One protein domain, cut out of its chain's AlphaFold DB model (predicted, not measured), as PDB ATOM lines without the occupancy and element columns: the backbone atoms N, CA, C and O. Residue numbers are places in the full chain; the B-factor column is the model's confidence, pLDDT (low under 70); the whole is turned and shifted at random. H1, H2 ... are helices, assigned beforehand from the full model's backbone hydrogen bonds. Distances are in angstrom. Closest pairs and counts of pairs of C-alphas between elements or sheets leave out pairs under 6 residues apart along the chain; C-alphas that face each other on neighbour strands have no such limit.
ATOM      1  N   GLU A 100     216.100 177.381  92.895       85.06
ATOM      2  CA  GLU A 100     215.119 176.456  93.479       85.06
ATOM      3  C   GLU A 100     215.591 175.004  93.384       85.06
ATOM      4  O   GLU A 100     215.532 174.262  94.371       85.06
ATOM      5  N   ASP A 101     216.112 174.603  92.224       86.75
ATOM      6  CA  ASP A 101     216.656 173.260  92.027       86.75
ATOM      7  C   ASP A 101     217.894 173.013  92.896       86.75
ATOM      8  O   ASP A 101     218.081 171.902  93.397       86.75
ATOM      9  N   MET A 102     218.718 174.038  93.134       89.94
ATOM     10  CA  MET A 102     219.877 173.958  94.025       89.94
ATOM     11  C   MET A 102     219.454 173.774  95.486       89.94
ATOM     12  O   MET A 102     219.935 172.848  96.140       89.94
ATOM     13  N   LEU A 103     218.501 174.571  95.978       92.06
ATOM     14  CA  LEU A 103     217.944 174.416  97.330       92.06
ATOM     15  C   LEU A 103     217.297 173.038  97.519       92.06
ATOM     16  O   LEU A 103     217.513 172.360  98.526       92.06
ATOM     17  N   LYS A 104     216.549 172.580  96.515       94.38
ATOM     18  CA  LYS A 104     215.916 171.259  96.517       94.38
ATOM     19  C   LYS A 104     216.942 170.127  96.481       94.38
ATOM     20  O   LYS A 104     216.746 169.095  97.126       94.38
ATOM     21  N   ALA A 105     218.041 170.298  95.747       95.19
ATOM     22  CA  ALA A 105     219.141 169.341  95.713       95.19
ATOM     23  C   ALA A 105     219.860 169.257  97.067       95.19
ATOM     24  O   ALA A 105     220.130 168.149  97.541       95.19
ATOM     25  N   GLU A 106     220.119 170.392  97.719       95.31
ATOM     26  CA  GLU A 106     220.687 170.436  99.073       95.31
ATOM     27  C   GLU A 106     219.788 169.719 100.085       95.31
ATOM     28  O   GLU A 106     220.257 168.867 100.853       95.31
ATOM     29  N   GLU A 107     218.484 169.990 100.041       96.19
ATOM     30  CA  GLU A 107     217.498 169.327 100.892       96.19
ATOM     31  C   GLU A 107     217.483 167.808 100.658       96.19
ATOM     32  O   GLU A 107     217.530 167.025 101.612       96.19
ATOM     33  N   LEU A 108     217.492 167.362  99.399       96.56
ATOM     34  CA  LEU A 108     217.532 165.941  99.044       96.56
ATOM     35  C   LEU A 108     218.785 165.233  99.572       96.56
ATOM     36  O   LEU A 108     218.688 164.124 100.111       96.56
ATOM     37  N   VAL A 109     219.957 165.862  99.451       96.12
ATOM     38  CA  VAL A 109     221.220 165.324  99.981       96.12
ATOM     39  C   VAL A 109     221.154 165.205 101.505       96.12
ATOM     40  O   VAL A 109     221.509 164.158 102.063       96.12
ATOM     41  N   MET A 110     220.634 166.231 102.181       96.38
ATOM     42  CA  MET A 110     220.429 166.220 103.629       96.38
ATOM     43  C   MET A 110     219.473 165.094 104.056       96.38
ATOM     44  O   MET A 110     219.807 164.306 104.950       96.38
ATOM     45  N   LEU A 111     218.312 164.969 103.403       96.00
ATOM     46  CA  LEU A 111     217.311 163.931 103.675       96.00
ATOM     47  C   LEU A 111     217.889 162.523 103.488       96.00
ATOM     48  O   LEU A 111     217.665 161.645 104.327       96.00
ATOM     49  N   TYR A 112     218.670 162.297 102.429       95.31
ATOM     50  CA  TYR A 112     219.311 161.006 102.183       95.31
ATOM     51  C   TYR A 112     220.334 160.654 103.272       95.31
ATOM     52  O   TYR A 112     220.360 159.520 103.762       95.31
ATOM     53  N   GLY A 113     221.122 161.635 103.726       93.75
ATOM     54  CA  GLY A 113     222.031 161.475 104.863       93.75
ATOM     55  C   GLY A 113     221.294 161.135 106.162       93.75
ATOM     56  O   GLY A 113     221.675 160.200 106.873       93.75
ATOM     57  N   MET A 114     220.191 161.830 106.456       91.31
ATOM     58  CA  MET A 114     219.338 161.516 107.610       91.31
ATOM     59  C   MET A 114     218.752 160.107 107.525       91.31
ATOM     60  O   MET A 114     218.814 159.363 108.504       91.31
ATOM     61  N   ARG A 115     218.258 159.702 106.350       88.25
ATOM     62  CA  ARG A 115     217.744 158.347 106.106       88.25
ATOM     63  C   ARG A 115     218.810 157.281 106.355       88.25
ATOM     64  O   ARG A 115     218.505 156.260 106.966       88.25
ATOM     65  N   GLY A 116     220.051 157.515 105.923       85.56
ATOM     66  CA  GLY A 116     221.183 156.628 106.205       85.56
ATOM     67  C   GLY A 116     221.429 156.460 107.706       85.56
ATOM     68  O   GLY A 116     221.517 155.333 108.191       85.56
ATOM     69  N   ARG A 117     221.441 157.572 108.456       85.06
ATOM     70  CA  ARG A 117     221.600 157.561 109.922       85.06
ATOM     71  C   ARG A 117     220.464 156.821 110.630       85.06
ATOM     72  O   ARG A 117     220.731 156.033 111.531       85.06
ATOM     73  N   PHE A 118     219.217 157.013 110.199       78.62
ATOM     74  CA  PHE A 118     218.072 156.290 110.764       78.62
ATOM     75  C   PHE A 118     218.098 154.799 110.439       78.62
ATOM     76  O   PHE A 118     217.838 153.983 111.316       78.62
ATOM     77  N   LYS A 119     218.493 154.425 109.216       80.38
ATOM     78  CA  LYS A 119     218.663 153.015 108.845       80.38
ATOM     79  C   LYS A 119     219.755 152.336 109.678       80.38
ATOM     80  O   LYS A 119     219.605 151.173 110.030       80.38
ATOM     81  N   GLN A 120     220.831 153.051 110.004       77.75
ATOM     82  CA  GLN A 120     221.932 152.519 110.807       77.75
ATOM     83  C   GLN A 120     221.594 152.426 112.305       77.75
ATOM     84  O   GLN A 120     222.049 151.500 112.967       77.75
ATOM     85  N   MET A 121     220.780 153.348 112.838       69.75
ATOM     86  CA  MET A 121     220.311 153.314 114.235       69.75
ATOM     87  C   MET A 121     219.120 152.365 114.478       69.75
ATOM     88  O   MET A 121     218.759 152.125 115.633       69.75
ATOM     89  N   GLY A 122     218.495 151.828 113.424       70.81
ATOM     90  CA  GLY A 122     217.278 151.017 113.533       70.81
ATOM     91  C   GLY A 122     216.095 151.791 114.135       70.81
ATOM     92  O   GLY A 122     216.116 153.022 114.231       70.81
ATOM     93  N   ASP A 123     215.063 151.075 114.584       64.75
ATOM     94  CA  ASP A 123     213.808 151.669 115.085       64.75
ATOM     95  C   ASP A 123     214.004 152.587 116.304       64.75
ATOM     96  O   ASP A 123     213.221 153.510 116.541       64.75
ATOM     97  N   THR A 124     215.105 152.407 117.037       70.31
ATOM     98  CA  THR A 124     215.449 153.230 118.205       70.31
ATOM     99  C   THR A 124     215.806 154.673 117.837       70.31
ATOM    100  O   THR A 124     215.469 155.601 118.575       70.31
ATOM    101  N   GLY A 125     216.454 154.896 116.687       74.81
ATOM    102  CA  GLY A 125     216.888 156.230 116.265       74.81
ATOM    103  C   GLY A 125     215.731 157.092 115.770       74.81
ATOM    104  O   GLY A 125     215.651 158.276 116.098       74.81
ATOM    105  N   LEU A 126     214.814 156.486 115.009       74.44
ATOM    106  CA  LEU A 126     213.641 157.170 114.469       74.44
ATOM    107  C   LEU A 126     212.629 157.505 115.574       74.44
ATOM    108  O   LEU A 126     212.136 158.632 115.624       74.44
ATOM    109  N   ALA A 127     212.360 156.560 116.482       80.56
ATOM    110  CA  ALA A 127     211.466 156.781 117.619       80.56
ATOM    111  C   ALA A 127     211.980 157.904 118.532       80.56
ATOM    112  O   ALA A 127     211.237 158.826 118.858       80.56
ATOM    113  N   ARG A 128     213.281 157.902 118.855       80.81
ATOM    114  CA  ARG A 128     213.902 158.942 119.689       80.81
ATOM    115  C   ARG A 128     213.934 160.313 119.011       80.81
ATOM    116  O   ARG A 128     213.866 161.340 119.680       80.81
ATOM    117  N   ALA A 129     214.071 160.356 117.686       85.69
ATOM    118  CA  ALA A 129     213.991 161.609 116.942       85.69
ATOM    119  C   ALA A 129     212.566 162.178 116.939       85.69
ATOM    120  O   ALA A 129     212.408 163.377 117.159       85.69
ATOM    121  N   ARG A 130     211.545 161.328 116.763       87.06
ATOM    122  CA  ARG A 130     210.133 161.723 116.898       87.06
ATOM    123  C   ARG A 130     209.832 162.257 118.295       87.06
ATOM    124  O   ARG A 130     209.361 163.377 118.399       87.06
ATOM    125  N   GLU A 131     210.237 161.539 119.342       89.75
ATOM    126  CA  GLU A 131     210.069 161.974 120.738       89.75
ATOM    127  C   GLU A 131     210.658 163.375 120.984       89.75
ATOM    128  O   GLU A 131     210.039 164.219 121.627       89.75
ATOM    129  N   ARG A 132     211.842 163.665 120.425       93.19
ATOM    130  CA  ARG A 132     212.465 164.994 120.540       93.19
ATOM    131  C   ARG A 132     211.671 166.083 119.828       93.19
ATOM    132  O   ARG A 132     211.606 167.198 120.336       93.19
ATOM    133  N   VAL A 133     211.115 165.784 118.656       93.81
ATOM    134  CA  VAL A 133     210.282 166.726 117.900       93.81
ATOM    135  C   VAL A 133     208.973 166.979 118.643       93.81
ATOM    136  O   VAL A 133     208.633 168.138 118.872       93.81
ATOM    137  N   ASP A 134     208.303 165.923 119.102       96.25
ATOM    138  CA  ASP A 134     207.053 166.012 119.858       96.25
ATOM    139  C   ASP A 134     207.245 166.825 121.149       96.25
ATOM    140  O   ASP A 134     206.474 167.742 121.428       96.25
ATOM    141  N   ALA A 135     208.347 166.606 121.876       95.06
ATOM    142  CA  ALA A 135     208.689 167.384 123.070       95.06
ATOM    143  C   ALA A 135     208.933 168.877 122.777       95.06
ATOM    144  O   ALA A 135     208.648 169.742 123.610       95.06
ATOM    145  N   VAL A 136     209.488 169.209 121.607       95.50
ATOM    146  CA  VAL A 136     209.662 170.607 121.190       95.50
ATOM    147  C   VAL A 136     208.311 171.228 120.851       95.50
ATOM    148  O   VAL A 136     208.034 172.333 121.319       95.50
ATOM    149  N   ILE A 137     207.463 170.521 120.101       95.44
ATOM    150  CA  ILE A 137     206.106 170.965 119.757       95.44
ATOM    151  C   ILE A 137     205.311 171.256 121.030       95.44
ATOM    152  O   ILE A 137     204.764 172.347 121.178       95.44
ATOM    153  N   GLU A 138     205.338 170.344 121.999       94.88
ATOM    154  CA  GLU A 138     204.622 170.495 123.265       94.88
ATOM    155  C   GLU A 138     205.101 171.717 124.068       94.88
ATOM    156  O   GLU A 138     204.292 172.450 124.641       94.88
ATOM    157  N   ARG A 139     206.408 172.023 124.050       91.19
ATOM    158  CA  ARG A 139     206.942 173.257 124.659       91.19
ATOM    159  C   ARG A 139     206.402 174.520 124.000       91.19
ATOM    160  O   ARG A 139     206.181 175.508 124.702       91.19
ATOM    161  N   TYR A 140     206.227 174.519 122.680       93.25
ATOM    162  CA  TYR A 140     205.615 175.647 121.978       93.25
ATOM    163  C   TYR A 140     204.127 175.759 122.307       93.25
ATOM    164  O   TYR A 140     203.684 176.850 122.660       93.25
ATOM    165  N   SER A 141     203.388 174.647 122.306       90.69
ATOM    166  CA  SER A 141     201.968 174.622 122.674       90.69
ATOM    167  C   SER A 141     201.731 175.094 124.111       90.69
ATOM    168  O   SER A 141     200.823 175.888 124.357       90.69
ATOM    169  N   ARG A 142     202.585 174.689 125.062       89.00
ATOM    170  CA  ARG A 142     202.530 175.181 126.447       89.00
ATOM    171  C   ARG A 142     202.741 176.696 126.504       89.00
ATOM    172  O   ARG A 142     201.911 177.391 127.084       89.00
ATOM    173  N   ARG A 143     203.787 177.216 125.852       89.94
ATOM    174  CA  ARG A 143     204.054 178.667 125.802       89.94
ATOM    175  C   ARG A 143     202.919 179.461 125.156       89.94
ATOM    176  O   ARG A 143     202.660 180.587 125.566       89.94
ATOM    177  N   GLU A 144     202.255 178.900 124.151       85.88
ATOM    178  CA  GLU A 144     201.111 179.545 123.506       85.88
ATOM    179  C   GLU A 144     199.884 179.577 124.431       85.88
ATOM    180  O   GLU A 144     199.187 180.587 124.502       85.88
ATOM    181  N   SER A 145     199.649 178.503 125.194       78.31
ATOM    182  CA  SER A 145     198.563 178.445 126.181       78.31
ATOM    183  C   SER A 145     198.777 179.385 127.373       78.31
ATOM    184  O   SER A 145     197.815 179.938 127.897       78.31
ATOM    185  N   GLU A 146     200.032 179.604 127.771       79.81
ATOM    186  CA  GLU A 146     200.402 180.537 128.841       79.81
ATOM    187  C   GLU A 146     200.246 182.001 128.409       79.81
ATOM    188  O   GLU A 146     199.880 182.829 129.230       79.81
ATOM    189  N   GLN A 147     200.464 182.321 127.127       74.31
ATOM    190  CA  GLN A 147     200.258 183.674 126.589       74.31
ATOM    191  C   GLN A 147     198.788 184.024 126.322       74.31
ATOM    192  O   GLN A 147     198.455 185.198 126.181       74.31
ATOM    193  N   LYS A 148     197.910 183.021 126.209       64.38
ATOM    194  CA  LYS A 148     196.461 183.203 126.004       64.38
ATOM    195  C   LYS A 148     195.661 183.275 127.315       64.38
ATOM    196  O   LYS A 148     194.433 183.320 127.256       64.38
ATOM    197  N   LYS A 149     196.332 183.264 128.468       52.62
ATOM    198  CA  LYS A 149     195.749 183.472 129.802       52.62
ATOM    199  C   LYS A 149     196.057 184.873 130.305       52.62
ATOM    200  O   LYS A 149     195.174 185.418 130.999       52.62
TER     201      LYS A 149
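This is residues 100 to 149 of the 149 residues of an uncharacterized protein of Oidiodendron maius Zn (UniProt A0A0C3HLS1). Two long helices, H2 and H1, meet near their ends at a corner and spread from it as a wide, flat V. Most of each arm stands free, residues 100 to 113 in H1 and residues 130 to 147 in H2, and the space between the arms is empty. The printed part has 50 residues with two named helices, H1 then H2 along the chain, and no named strand; its class is all helix. It is extended, with a radius of gyration of the C-alphas of 15.9 A, and its C-alphas span 43 by 33 by 7 A.

Begin with the longest helix, H2, residues 123 to 147. Find C-alpha 123 at (213.808, 151.669, 115.085); from there H2 runs 36.6 A to C-alpha 147 at (200.258, 183.674, 126.589). Then go back to C-alpha 100 at (215.119, 176.456, 93.479), where H1, residues 100 to 121, begins; it is 31.5 A long from first to last C-alpha.

Look at Phe 118 in H1 and Gly 125 in H2: their C-alphas, the closest of the two helices, are 5.6 A apart. H1 and H2 are close but not clearly touching, with 2 pairs of C-alphas within 8 A. Their lines stand at a steep tilt of 62 degrees, and they run opposite ways. Their centres are 21.9 A apart. In H1 and H2 every O i to N i+4 pair is within hydrogen-bond range.

The two C-alphas farthest apart are those of Gln 120 and Lys 149, at 44.8 A. The link from H1 to H2 is tight, with 1 residue, Gly 122, between them. The printed part has no cut and ends at residue 149, the chain's last residue. Look in the B-factor column for the model's confidence: the mean pLDDT of the printed part is 86.0, and residues 121, 123 and 148 to 149 are under 70.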